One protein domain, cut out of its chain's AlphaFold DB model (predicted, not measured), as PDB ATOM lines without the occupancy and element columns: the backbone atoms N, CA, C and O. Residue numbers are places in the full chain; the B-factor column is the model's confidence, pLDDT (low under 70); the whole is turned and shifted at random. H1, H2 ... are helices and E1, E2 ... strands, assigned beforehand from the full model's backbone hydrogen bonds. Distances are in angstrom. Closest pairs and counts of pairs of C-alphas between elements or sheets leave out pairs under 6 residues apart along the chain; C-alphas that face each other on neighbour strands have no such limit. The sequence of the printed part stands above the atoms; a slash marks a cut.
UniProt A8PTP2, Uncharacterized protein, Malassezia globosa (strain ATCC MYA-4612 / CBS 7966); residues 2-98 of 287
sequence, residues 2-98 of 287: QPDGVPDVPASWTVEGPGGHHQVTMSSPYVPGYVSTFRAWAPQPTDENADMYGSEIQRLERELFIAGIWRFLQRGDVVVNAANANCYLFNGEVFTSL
ATOM      1  N   GLN A   2      45.938  37.753  47.113       41.12
ATOM      2  CA  GLN A   2      45.678  39.149  47.523       41.12
ATOM      3  C   GLN A   2      46.988  39.742  48.067       41.12
ATOM      4  O   GLN A   2      47.379  39.367  49.172       41.12
ATOM      5  N   PRO A   3      47.712  40.536  47.257       38.38
ATOM      6  CA  PRO A   3      49.083  40.915  47.531       38.38
ATOM      7  C   PRO A   3      49.038  42.340  48.057       38.38
ATOM      8  O   PRO A   3      48.491  43.224  47.400       38.38
ATOM      9  N   ASP A   4      49.565  42.523  49.258       35.88
ATOM     10  CA  ASP A   4      49.395  43.729  50.056       35.88
ATOM     11  C   ASP A   4      47.929  43.956  50.457       35.88
ATOM     12  O   ASP A   4      46.984  43.718  49.699       35.88
ATOM     13  N   GLY A   5      47.726  44.340  51.721       42.59
ATOM     14  CA  GLY A   5      46.400  44.633  52.261       42.59
ATOM     15  C   GLY A   5      45.583  45.462  51.273       42.59
ATOM     16  O   GLY A   5      46.168  46.283  50.574       42.59
ATOM     17  N   VAL A   6      44.269  45.176  51.201       43.81
ATOM     18  CA  VAL A   6      43.258  45.863  50.371       43.81
ATOM     19  C   VAL A   6      43.837  47.169  49.828       43.81
ATOM     20  O   VAL A   6      43.972  48.097  50.630       43.81
ATOM     21  N   PRO A   7      44.264  47.234  48.546       47.00
ATOM     22  CA  PRO A   7      44.874  48.450  48.021       47.00
ATOM     23  C   PRO A   7      43.934  49.589  48.369       47.00
ATOM     24  O   PRO A   7      42.737  49.395  48.163       47.00
ATOM     25  N   ASP A   8      44.442  50.685  48.952       50.12
ATOM     26  CA  ASP A   8      43.626  51.806  49.438       50.12
ATOM     27  C   ASP A   8      42.599  52.163  48.361       50.12
ATOM     28  O   ASP A   8      42.906  52.837  47.374       50.12
ATOM     29  N   VAL A   9      41.384  51.621  48.496       54.25
ATOM     30  CA  VAL A   9      40.344  51.814  47.499       54.25
ATOM     31  C   VAL A   9      39.942  53.257  47.719       54.25
ATOM     32  O   VAL A   9      39.462  53.578  48.813       54.25
ATOM     33  N   PRO A  10      40.170  54.160  46.749       55.34
ATOM     34  CA  PRO A  10      39.799  55.542  46.939       55.34
ATOM     35  C   PRO A  10      38.305  55.567  47.246       55.34
ATOM     36  O   PRO A  10      37.495  55.084  46.454       55.34
ATOM     37  N   ALA A  11      37.951  56.116  48.412       58.41
ATOM     38  CA  ALA A  11      36.578  56.133  48.915       58.41
ATOM     39  C   ALA A  11      35.592  56.750  47.908       58.41
ATOM     40  O   ALA A  11      34.394  56.481  47.969       58.41
ATOM     41  N   SER A  12      36.099  57.551  46.962       61.69
ATOM     42  CA  SER A  12      35.374  57.965  45.770       61.69
ATOM     43  C   SER A  12      36.289  58.211  44.570       61.69
ATOM     44  O   SER A  12      37.406  58.699  44.746       61.69
ATOM     45  N   TRP A  13      35.782  57.995  43.357       68.81
ATOM     46  CA  TRP A  13      36.392  58.471  42.111       68.81
ATOM     47  C   TRP A  13      35.332  58.995  41.140       68.81
ATOM     48  O   TRP A  13      34.143  58.714  41.276       68.81
ATOM     49  N   THR A  14      35.750  59.787  40.157       68.62
ATOM     50  CA  THR A  14      34.855  60.354  39.143       68.62
ATOM     51  C   THR A  14      34.849  59.500  37.882       68.62
ATOM     52  O   THR A  14      35.909  59.208  37.330       68.62
ATOM     53  N   VAL A  15      33.660  59.137  37.408       71.69
ATOM     54  CA  VAL A  15      33.438  58.462  36.124       71.69
ATOM     55  C   VAL A  15      32.764  59.440  35.166       71.69
ATOM     56  O   VAL A  15      31.822  60.135  35.548       71.69
ATOM     57  N   GLU A  16      33.244  59.515  33.927       66.38
ATOM     58  CA  GLU A  16      32.578  60.277  32.868       66.38
ATOM     59  C   GLU A  16      31.460  59.439  32.247       66.38
ATOM     60  O   GLU A  16      31.691  58.328  31.771       66.38
ATOM     61  N   GLY A  17      30.237  59.969  32.266       72.62
ATOM     62  CA  GLY A  17      29.070  59.340  31.657       72.62
ATOM     63  C   GLY A  17      28.314  60.289  30.724       72.62
ATOM     64  O   GLY A  17      28.631  61.478  30.653       72.62
ATOM     65  N   PRO A  18      27.260  59.801  30.039       57.72
ATOM     66  CA  PRO A  18      26.454  60.591  29.099       57.72
ATOM     67  C   PRO A  18      25.782  61.844  29.699       57.72
ATOM     68  O   PRO A  18      25.187  62.622  28.958       57.72
ATOM     69  N   GLY A  19      25.855  62.036  31.024       74.81
ATOM     70  CA  GLY A  19      25.316  63.180  31.764       74.81
ATOM     71  C   GLY A  19      26.349  64.019  32.535       74.81
ATOM     72  O   GLY A  19      25.936  64.862  33.328       74.81
ATOM     73  N   GLY A  20      27.659  63.815  32.331       78.12
ATOM     74  CA  GLY A  20      28.734  64.570  32.996       78.12
ATOM     75  C   GLY A  20      29.618  63.726  33.924       78.12
ATOM     76  O   GLY A  20      29.711  62.507  33.776       78.12
ATOM     77  N   HIS A  21      30.300  64.384  34.870       72.75
ATOM     78  CA  HIS A  21      31.135  63.711  35.872       72.75
ATOM     79  C   HIS A  21      30.267  63.167  37.012       72.75
ATOM     80  O   HIS A  21      29.643  63.929  37.751       72.75
ATOM     81  N   HIS A  22      30.260  61.850  37.187       69.31
ATOM     82  CA  HIS A  22      29.577  61.177  38.284       69.31
ATOM     83  C   HIS A  22      30.598  60.773  39.348       69.31
ATOM     84  O   HIS A  22      31.527  60.020  39.062       69.31
ATOM     85  N   GLN A  23      30.441  61.269  40.577       67.44
ATOM     86  CA  GLN A  23      31.247  60.813  41.709       67.44
ATOM     87  C   GLN A  23      30.685  59.478  42.207       67.44
ATOM     88  O   GLN A  23      29.549  59.404  42.674       67.44
ATOM     89  N   VAL A  24      31.481  58.422  42.086       66.56
ATOM     90  CA  VAL A  24      31.158  57.073  42.541       66.56
ATOM     91  C   VAL A  24      31.910  56.836  43.840       66.56
ATOM     92  O   VAL A  24      33.137  56.841  43.856       66.56
ATOM     93  N   THR A  25      31.177  56.656  44.934       62.50
ATOM     94  CA  THR A  25      31.706  56.156  46.208       62.50
ATOM     95  C   THR A  25      31.499  54.650  46.272       62.50
ATOM     96  O   THR A  25      30.356  54.200  46.166       62.50
ATOM     97  N   MET A  26      32.566  53.874  46.464       63.47
ATOM     98  CA  MET A  26      32.473  52.422  46.620       63.47
ATOM     99  C   MET A  26      33.160  51.996  47.915       63.47
ATOM    100  O   MET A  26      34.305  52.361  48.172       63.47
ATOM    101  N   SER A  27      32.455  51.210  48.727       65.31
ATOM    102  CA  SER A  27      33.081  50.441  49.803       65.31
ATOM    103  C   SER A  27      34.071  49.441  49.201       65.31
ATOM    104  O   SER A  27      33.896  49.028  48.054       65.31
ATOM    105  N   SER A  28      35.084  49.024  49.965       67.38
ATOM    106  CA  SER A  28      36.002  47.963  49.530       67.38
ATOM    107  C   SER A  28      35.214  46.771  48.954       67.38
ATOM    108  O   SER A  28      34.316  46.268  49.638       67.38
ATOM    109  N   PRO A  29      35.504  46.320  47.717       68.00
ATOM    110  CA  PRO A  29      34.793  45.203  47.098       68.00
ATOM    111  C   PRO A  29      35.181  43.848  47.713       68.00
ATOM    112  O   PRO A  29      34.588  42.826  47.375       68.00
ATOM    113  N   TYR A  30      36.174  43.831  48.607       71.31
ATOM    114  CA  TYR A  30      36.723  42.620  49.200       71.31
ATOM    115  C   TYR A  30      36.041  42.300  50.525       71.31
ATOM    116  O   TYR A  30      36.038  43.107  51.458       71.31
ATOM    117  N   VAL A  31      35.508  41.082  50.619       71.62
ATOM    118  CA  VAL A  31      34.976  40.527  51.863       71.62
ATOM    119  C   VAL A  31      36.005  39.543  52.419       71.62
ATOM    120  O   VAL A  31      36.310  38.556  51.748       71.62
ATOM    121  N   PRO A  32      36.536  39.762  53.636       68.62
ATOM    122  CA  PRO A  32      37.487  38.839  54.239       68.62
ATOM    123  C   PRO A  32      36.956  37.400  54.276       68.62
ATOM    124  O   PRO A  32      35.817  37.157  54.674       68.62
ATOM    125  N   GLY A  33      37.799  36.445  53.880       70.00
ATOM    126  CA  GLY A  33      37.488  35.012  53.919       70.00
ATOM    127  C   GLY A  33      36.719  34.462  52.712       70.00
ATOM    128  O   GLY A  33      36.560  33.244  52.627       70.00
ATOM    129  N   TYR A  34      36.304  35.310  51.769       78.75
ATOM    130  CA  TYR A  34      35.637  34.896  50.535       78.75
ATOM    131  C   TYR A  34      36.349  35.447  49.310       78.75
ATOM    132  O   TYR A  34      36.896  36.549  49.335       78.75
ATOM    133  N   VAL A  35      36.293  34.693  48.214       85.31
ATOM    134  CA  VAL A  35      36.774  35.177  46.923       85.31
ATOM    135  C   VAL A  35      35.962  36.384  46.445       85.31
ATOM    136  O   VAL A  35      34.726  36.359  46.398       85.31
ATOM    137  N   SER A  36      36.666  37.443  46.045       87.75
ATOM    138  CA  SER A  36      36.066  38.613  45.407       87.75
ATOM    139  C   SER A  36      35.373  38.183  44.123       87.75
ATOM    140  O   SER A  36      35.990  37.619  43.218       87.75
ATOM    141  N   THR A  37      34.069  38.433  44.063       90.06
ATOM    142  CA  THR A  37      33.224  37.983  42.962       90.06
ATOM    143  C   THR A  37      32.499  39.172  42.357       90.06
ATOM    144  O   THR A  37      31.649  39.794  42.993       90.06
ATOM    145  N   PHE A  38      32.809  39.462  41.101       92.00
ATOM    146  CA  PHE A  38      32.179  40.503  40.311       92.00
ATOM    147  C   PHE A  38      31.085  39.903  39.434       92.00
ATOM    148  O   PHE A  38      31.196  38.779  38.949       92.00
ATOM    149  N   ARG A  39      30.014  40.662  39.215       91.44
ATOM    150  CA  ARG A  39      28.934  40.274  38.305       91.44
ATOM    151  C   ARG A  39      28.875  41.277  37.173       91.44
ATOM    152  O   ARG A  39      28.672  42.463  37.416       91.44
ATOM    153  N   ALA A  40      29.036  40.788  35.954       92.81
ATOM    154  CA  ALA A  40      28.880  41.566  34.735       92.81
ATOM    155  C   ALA A  40      27.943  40.810  33.795       92.81
ATOM    156  O   ALA A  40      27.754  39.602  33.931       92.81
ATOM    157  N   TRP A  41      27.308  41.519  32.873       92.50
ATOM    158  CA  TRP A  41      26.403  40.902  31.915       92.50
ATOM    159  C   TRP A  41      27.068  40.864  30.545       92.50
ATOM    160  O   TRP A  41      27.483  41.895  30.021       92.50
ATOM    161  N   ALA A  42      27.137  39.678  29.952       90.06
ATOM    162  CA  ALA A  42      27.465  39.502  28.548       90.06
ATOM    163  C   ALA A  42      26.391  38.611  27.912       90.06
ATOM    164  O   ALA A  42      26.008  37.598  28.503       90.06
ATOM    165  N   PRO A  43      25.875  38.960  26.723       86.81
ATOM    166  CA  PRO A  43      24.877  38.130  26.073       86.81
ATOM    167  C   PRO A  43      25.508  36.804  25.666       86.81
ATOM    168  O   PRO A  43      26.648  36.764  25.199       86.81
ATOM    169  N   GLN A  44      24.733  35.735  25.802       76.19
ATOM    170  CA  GLN A  44      25.132  34.428  25.311       76.19
ATOM    171  C   GLN A  44      25.315  34.493  23.783       76.19
ATOM    172  O   GLN A  44      24.459  35.073  23.103       76.19
ATOM    173  N   PRO A  45      26.409  33.939  23.229       70.12
ATOM    174  CA  PRO A  45      26.583  33.885  21.787       70.12
ATOM    175  C   PRO A  45      25.419  33.119  21.150       70.12
ATOM    176  O   PRO A  45      25.076  32.022  21.585       70.12
ATOM    177  N   THR A  46      24.801  33.710  20.130       66.75
ATOM    178  CA  THR A  46      23.714  33.084  19.360       66.75
ATOM    179  C   THR A  46      24.225  32.180  18.239       66.75
ATOM    180  O   THR A  46      23.442  31.430  17.665       66.75
ATOM    181  N   ASP A  47      25.508  32.289  17.897       67.88
ATOM    182  CA  ASP A  47      26.160  31.528  16.833       67.88
ATOM    183  C   ASP A  47      26.876  30.311  17.432       67.88
ATOM    184  O   ASP A  47      27.706  30.461  18.330       67.88
ATOM    185  N   GLU A  48      26.568  29.117  16.922       61.28
ATOM    186  CA  GLU A  48      27.196  27.855  17.337       61.28
ATOM    187  C   GLU A  48      28.707  27.822  17.044       61.28
ATOM    188  O   GLU A  48      29.433  27.058  17.677       61.28
ATOM    189  N   ASN A  49      29.190  28.668  16.123       57.69
ATOM    190  CA  ASN A  49      30.609  28.789  15.770       57.69
ATOM    191  C   ASN A  49      31.322  29.965  16.453       57.69
ATOM    192  O   ASN A  49      32.510  30.184  16.197       57.69
ATOM    193  N   ALA A  50      30.629  30.753  17.282       61.72
ATOM    194  CA  ALA A  50      31.298  31.790  18.055       61.72
ATOM    195  C   ALA A  50      32.282  31.134  19.029       61.72
ATOM    196  O   ALA A  50      31.957  30.128  19.657       61.72
ATOM    197  N   ASP A  51      33.469  31.726  19.174       64.06
ATOM    198  CA  ASP A  51      34.424  31.320  20.201       64.06
ATOM    199  C   ASP A  51      33.735  31.453  21.569       64.06
ATOM    200  O   ASP A  51      33.520  32.566  22.076       64.06
ATOM    201  N   MET A  52      33.278  30.301  22.076       60.81
ATOM    202  CA  MET A  52      32.196  30.177  23.058       60.81
ATOM    203  C   MET A  52      32.516  30.938  24.344       60.81
ATOM    204  O   MET A  52      31.620  31.466  24.991       60.81
ATOM    205  N   TYR A  53      33.809  31.039  24.665       66.69
ATOM    206  CA  TYR A  53      34.308  31.722  25.851       66.69
ATOM    207  C   TYR A  53      35.073  33.006  25.521       66.69
ATOM    208  O   TYR A  53      34.952  33.974  26.266       66.69
ATOM    209  N   GLY A  54      35.818  33.066  24.411       78.06
ATOM    210  CA  GLY A  54      36.646  34.232  24.080       78.06
ATOM    211  C   GLY A  54      35.828  35.513  23.890       78.06
ATOM    212  O   GLY A  54      36.158  36.561  24.444       78.06
ATOM    213  N   SER A  55      34.710  35.418  23.166       83.56
ATOM    214  CA  SER A  55      33.829  36.568  22.914       83.56
ATOM    215  C   SER A  55      33.043  37.016  24.154       83.56
ATOM    216  O   SER A  55      32.760  38.207  24.308       83.56
ATOM    217  N   GLU A  56      32.710  36.079  25.044       88.00
ATOM    218  CA  GLU A  56      32.046  36.340  26.321       88.00
ATOM    219  C   GLU A  56      33.004  37.039  27.294       88.00
ATOM    220  O   GLU A  56      32.682  38.116  27.798       88.00
ATOM    221  N   ILE A  57      34.211  36.489  27.475       90.69
ATOM    222  CA  ILE A  57      35.253  37.042  28.349       90.69
ATOM    223  C   ILE A  57      35.578  38.483  27.953       90.69
ATOM    224  O   ILE A  57      35.479  39.368  28.795       90.69
ATOM    225  N   GLN A  58      35.856  38.754  26.674       90.81
ATOM    226  CA  GLN A  58      36.187  40.108  26.206       90.81
ATOM    227  C   GLN A  58      35.097  41.141  26.531       90.81
ATOM    228  O   GLN A  58      35.389  42.308  26.801       90.81
ATOM    229  N   ARG A  59      33.821  40.735  26.502       90.81
ATOM    230  CA  ARG A  59      32.703  41.615  26.866       90.81
ATOM    231  C   ARG A  59      32.659  41.855  28.366       90.81
ATOM    232  O   ARG A  59      32.522  43.003  28.770       90.81
ATOM    233  N   LEU A  60      32.823  40.810  29.175       92.81
ATOM    234  CA  LEU A  60      32.900  40.945  30.631       92.81
ATOM    235  C   LEU A  60      34.078  41.843  31.041       92.81
ATOM    236  O   LEU A  60      33.902  42.737  31.863       92.81
ATOM    237  N   GLU A  61      35.245  41.670  30.418       92.62
ATOM    238  CA  GLU A  61      36.430  42.511  30.628       92.62
ATOM    239  C   GLU A  61      36.144  43.979  30.303       92.62
ATOM    240  O   GLU A  61      36.444  44.865  31.105       92.62
ATOM    241  N   ARG A  62      35.488  44.241  29.166       91.62
ATOM    242  CA  ARG A  62      35.053  45.588  28.782       91.62
ATOM    243  C   ARG A  62      34.090  46.197  29.803       91.62
ATOM    244  O   ARG A  62      34.263  47.364  30.149       91.62
ATOM    245  N   GLU A  63      33.094  45.450  30.276       91.81
ATOM    246  CA  GLU A  63      32.136  45.944  31.276       91.81
ATOM    247  C   GLU A  63      32.835  46.284  32.601       91.81
ATOM    248  O   GLU A  63      32.622  47.362  33.156       91.81
ATOM    249  N   LEU A  64      33.743  45.423  33.075       91.25
ATOM    250  CA  LEU A  64      34.543  45.689  34.276       91.25
ATOM    251  C   LEU A  64      35.479  46.893  34.100       91.25
ATOM    252  O   LEU A  64      35.700  47.652  35.048       91.25
ATOM    253  N   PHE A  65      36.016  47.090  32.895       89.12
ATOM    254  CA  PHE A  65      36.840  48.247  32.562       89.12
ATOM    255  C   PHE A  65      36.033  49.550  32.577       89.12
ATOM    256  O   PHE A  65      36.443  50.508  33.232       89.12
ATOM    257  N   ILE A  66      34.863  49.579  31.925       87.31
ATOM    258  CA  ILE A  66      33.960  50.744  31.908       87.31
ATOM    259  C   ILE A  66      33.472  51.075  33.324       87.31
ATOM    260  O   ILE A  66      33.428  52.244  33.701       87.31
ATOM    261  N   ALA A  67      33.176  50.056  34.134       84.56
ATOM    262  CA  ALA A  67      32.805  50.218  35.539       84.56
ATOM    263  C   ALA A  67      33.964  50.709  36.433       84.56
ATOM    264  O   ALA A  67      33.759  51.003  37.609       84.56
ATOM    265  N   GLY A  68      35.190  50.794  35.903       83.44
ATOM    266  CA  GLY A  68      36.379  51.221  36.637       83.44
ATOM    267  C   GLY A  68      36.940  50.170  37.599       83.44
ATOM    268  O   GLY A  68      37.887  50.479  38.322       83.44
ATOM    269  N   ILE A  69      36.404  48.944  37.586       85.31
ATOM    270  CA  ILE A  69      36.770  47.849  38.494       85.31
ATOM    271  C   ILE A  69      38.121  47.228  38.138       85.31
ATOM    272  O   ILE A  69      38.819  46.745  39.022       85.31
ATOM    273  N   TRP A  70      38.529  47.293  36.866       84.62
ATOM    274  CA  TRP A  70      39.748  46.647  36.359       84.62
ATOM    275  C   TRP A  70      41.004  46.900  37.208       84.62
ATOM    276  O   TRP A  70      41.782  45.990  37.464       84.62
ATOM    277  N   ARG A  71      41.176  48.132  37.703       82.06
ATOM    278  CA  ARG A  71      42.326  48.547  38.529       82.06
ATOM    279  C   ARG A  71      42.378  47.891  39.916       82.06
ATOM    280  O   ARG A  71      43.393  47.997  40.592       82.06
ATOM    281  N   PHE A  72      41.276  47.282  40.344       81.88
ATOM    282  CA  PHE A  72      41.136  46.571  41.611       81.88
ATOM    283  C   PHE A  72      41.168  45.052  41.407       81.88
ATOM    284  O   PHE A  72      41.065  44.304  42.369       81.88
ATOM    285  N   LEU A  73      41.285  44.543  40.180       84.12
ATOM    286  CA  LEU A  73      41.329  43.098  39.993       84.12
ATOM    287  C   LEU A  73      42.628  42.528  40.559       84.12
ATOM    288  O   LEU A  73      43.730  42.951  40.206       84.12
ATOM    289  N   GLN A  74      42.487  41.538  41.428       83.31
ATOM    290  CA  GLN A  74      43.589  40.773  41.977       83.31
ATOM    291  C   GLN A  74      43.569  39.359  41.420       83.31
ATOM    292  O   GLN A  74      42.529  38.765  41.135       83.31
ATOM    293  N   ARG A  75      44.760  38.784  41.256       84.12
ATOM    294  CA  ARG A  75      44.892  37.411  40.775       84.12
ATOM    295  C   ARG A  75      44.134  36.445  41.690       84.12
ATOM    296  O   ARG A  75      44.489  36.317  42.867       84.12
ATOM    297  N   GLY A  76      43.190  35.711  41.110       86.12
ATOM    298  CA  GLY A  76      42.279  34.800  41.798       86.12
ATOM    299  C   GLY A  76      40.858  35.344  41.973       86.12
ATOM    300  O   GLY A  76      39.996  34.553  42.355       86.12
ATOM    301  N   ASP A  77      40.615  36.627  41.681       89.62
ATOM    302  CA  ASP A  77      39.273  37.216  41.639       89.62
ATOM    303  C   ASP A  77      38.430  36.590  40.530       89.62
ATOM    304  O   ASP A  77      38.947  36.091  39.526       89.62
ATOM    305  N   VAL A  78      37.114  36.626  40.712       92.62
ATOM    306  CA  VAL A  78      36.166  35.926  39.850       92.62
ATOM    307  C   VAL A  78      35.205  36.916  39.217       92.62
ATOM    308  O   VAL A  78      34.672  37.791  39.893       92.62
ATOM    309  N   VAL A  79      34.922  36.740  37.928       93.69
ATOM    310  CA  VAL A  79      33.766  37.354  37.273       93.69
ATOM    311  C   VAL A  79      32.750  36.276  36.922       93.69
ATOM    312  O   VAL A  79      33.090  35.232  36.366       93.69
ATOM    313  N   VAL A  80      31.493  36.534  37.267       92.69
ATOM    314  CA  VAL A  80      30.348  35.689  36.934       92.69
ATOM    315  C   VAL A  80      29.507  36.416  35.900       92.69
ATOM    316  O   VAL A  80      29.074  37.550  36.139       92.69
ATOM    317  N   ASN A  81      29.246  35.767  34.768       92.56
ATOM    318  CA  ASN A  81      28.305  36.303  33.800       92.56
ATOM    319  C   ASN A  81      26.874  36.171  34.337       92.56
ATOM    320  O   ASN A  81      26.365  35.078  34.575       92.56
ATOM    321  N   ALA A  82      26.196  37.303  34.496       91.75
ATOM    322  CA  ALA A  82      24.824  37.369  34.976       91.75
ATOM    323  C   ALA A  82      23.798  36.713  34.028       91.75
ATOM    324  O   ALA A  82      22.694  36.405  34.468       91.75
ATOM    325  N   ALA A  83      24.130  36.509  32.748       90.31
ATOM    326  CA  ALA A  83      23.220  35.914  31.769       90.31
ATOM    327  C   ALA A  83      23.113  34.382  31.881       90.31
ATOM    328  O   ALA A  83      22.034  33.834  31.670       90.31
ATOM    329  N   ASN A  84      24.216  33.696  32.194       87.38
ATOM    330  CA  ASN A  84      24.324  32.229  32.134       87.38
ATOM    331  C   ASN A  84      25.016  31.602  33.366       87.38
ATOM    332  O   ASN A  84      25.133  30.383  33.434       87.38
ATOM    333  N   ALA A  85      25.447  32.415  34.336       88.25
ATOM    334  CA  ALA A  85      26.195  32.020  35.531       88.25
ATOM    335  C   ALA A  85      27.583  31.391  35.278       88.25
ATOM    336  O   ALA A  85      28.173  30.822  36.200       88.25
ATOM    337  N   ASN A  86      28.148  31.535  34.073       88.50
ATOM    338  CA  ASN A  86      29.523  31.122  33.795       88.50
ATOM    339  C   ASN A  86      30.507  31.916  34.659       88.50
ATOM    340  O   ASN A  86      30.375  33.132  34.811       88.50
ATOM    341  N   CYS A  87      31.502  31.222  35.210       89.88
ATOM    342  CA  CYS A  87      32.501  31.791  36.110       89.88
ATOM    343  C   CYS A  87      33.889  31.796  35.456       89.88
ATOM    344  O   CYS A  87      34.332  30.776  34.919       89.88
ATOM    345  N   TYR A  88      34.601  32.918  35.567       92.12
ATOM    346  CA  TYR A  88      35.958  33.094  35.050       92.12
ATOM    347  C   TYR A  88      36.871  33.676  36.125       92.12
ATOM    348  O   TYR A  88      36.451  34.536  36.896       92.12
ATOM    349  N   LEU A  89      38.124  33.227  36.166       92.31
ATOM    350  CA  LEU A  89      39.127  33.644  37.140       92.31
ATOM    351  C   LEU A  89      40.154  34.574  36.510       92.31
ATOM    352  O   LEU A  89      40.677  34.290  35.434       92.31
ATOM    353  N   PHE A  90      40.492  35.643  37.219       91.56
ATOM    354  CA  PHE A  90      41.530  36.576  36.817       91.56
ATOM    355  C   PHE A  90      42.912  35.997  37.135       91.56
ATOM    356  O   PHE A  90      43.240  35.735  38.297       91.56
ATOM    357  N   ASN A  91      43.746  35.792  36.117       85.44
ATOM    358  CA  ASN A  91      45.096  35.250  36.299       85.44
ATOM    359  C   ASN A  91      46.140  36.324  36.677       85.44
ATOM    360  O   ASN A  91      47.269  35.975  37.022       85.44
ATOM    361  N   GLY A  92      45.749  37.603  36.675       85.88
ATOM    362  CA  GLY A  92      46.620  38.768  36.865       85.88
ATOM    363  C   GLY A  92      46.705  39.666  35.627       85.88
ATOM    364  O   GLY A  92      47.014  40.846  35.755       85.88
ATOM    365  N   GLU A  93      46.383  39.127  34.453       86.62
ATOM    366  CA  GLU A  93      46.403  39.839  33.173       86.62
ATOM    367  C   GLU A  93      45.043  39.771  32.473       86.62
ATOM    368  O   GLU A  93      44.537  40.787  32.006       86.62
ATOM    369  N   VAL A  94      44.440  38.580  32.433       89.81
ATOM    370  CA  VAL A  94      43.183  38.287  31.731       89.81
ATOM    371  C   VAL A  94      42.310  37.336  32.544       89.81
ATOM    372  O   VAL A  94      42.780  36.639  33.454       89.81
ATOM    373  N   PHE A  95      41.029  37.264  32.193       92.25
ATOM    374  CA  PHE A  95      40.154  36.221  32.719       92.25
ATOM    375  C   PHE A  95      40.312  34.905  31.951       92.25
ATOM    376  O   PHE A  95      40.506  34.864  30.739       92.25
ATOM    377  N   THR A  96      40.233  33.793  32.672       90.00
ATOM    378  CA  THR A  96      40.303  32.432  32.130       90.00
ATOM    379  C   THR A  96      39.181  31.591  32.729       90.00
ATOM    380  O   THR A  96      38.805  31.777  33.885       90.00
ATOM    381  N   SER A  97      38.620  30.665  31.955       89.12
ATOM    382  CA  SER A  97      37.604  29.733  32.452       89.12
ATOM    383  C   SER A  97      38.158  28.779  33.518       89.12
ATOM    384  O   SER A  97      39.369  28.573  33.646       89.12
ATOM    385  N   LEU A  98      37.257  28.167  34.293       89.12
ATOM    386  CA  LEU A  98      37.607  27.020  35.133       89.12
ATOM    387  C   LEU A  98      38.219  25.903  34.274       89.12
ATOM    388  O   LEU A  98      37.789  25.649  33.149       89.12
TER     389      LEU A  98
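Overview. This is residues 2 to 98 of the 287 residues of an uncharacterized protein of Malassezia globosa (strain ATCC MYA-4612 / CBS 7966) (UniProt A8PTP2). A small twisted sheet of four strands, E3, E4, E5 and E6, has the helix H1 packed across one face, and a separate hairpin, E1 and E2, lies away from both. The loop of residues 46 to 51 sticks out. The printed part has 97 residues, under half in named elements, which run E1 E2 E3 H1 H2 E4 E5 E6; the class is mixed, helices and strands, and the four-stranded sheet, in that order, is mixed. The whole is only just compact, close to loose, with a radius of gyration of the C-alphas of 14.6 A and spans of 43 by 37 by 20 A.

Along the chain. Find E3, residues 37 to 40, from C-alpha 37 at (33.224, 37.983, 42.962); E4 is residues 78 to 81, E5 is residues 87 to 90, and E6 is residues 95 to 97, ending with C-alpha 97 at (37.604, 29.733, 32.452). H1, 54 to 66, runs 18.5 A; H2 is 69 to 72. E1, 13 to 17, measures 12.8 A and E2, 20 to 24, 12.4 A.

Arrangement. Look first at parallel E3 and E4, with N 38 and O 78 2.8 A apart. E4, E5 and E6 form a meander, each strand the antiparallel neighbour of the one before: N 79 and O 88 are 2.9 A apart, N 89 and O 96 2.8 A. H1 is on this sheet, two layers, at a height of 8.7 A, across the strands; its closest C-alphas to E3 are Leu 60 and Ala 40, 5.8 A. E3, H1 H2, E4 is a strand-helix-strand unit, parallel neighbour strands joined through helices, its crossover right-handed. H2 is not on the sheet. In H1, 8 of 9 O i to N i+4 pairs are within hydrogen-bond range; H2 is too short for one. In the hairpin E1 and E2, N 15 and O 22 are 2.8 A apart.

Size, cuts and confidence. The farthest C-alphas, of Ala 11 and Glu 48, are 43.4 A apart. The printed part has no cut; the links E2 to E3 and E3 to H1 are long. Look for pLDDT under 70 in 32 residues, among them 2 to 14 and 46 to 53.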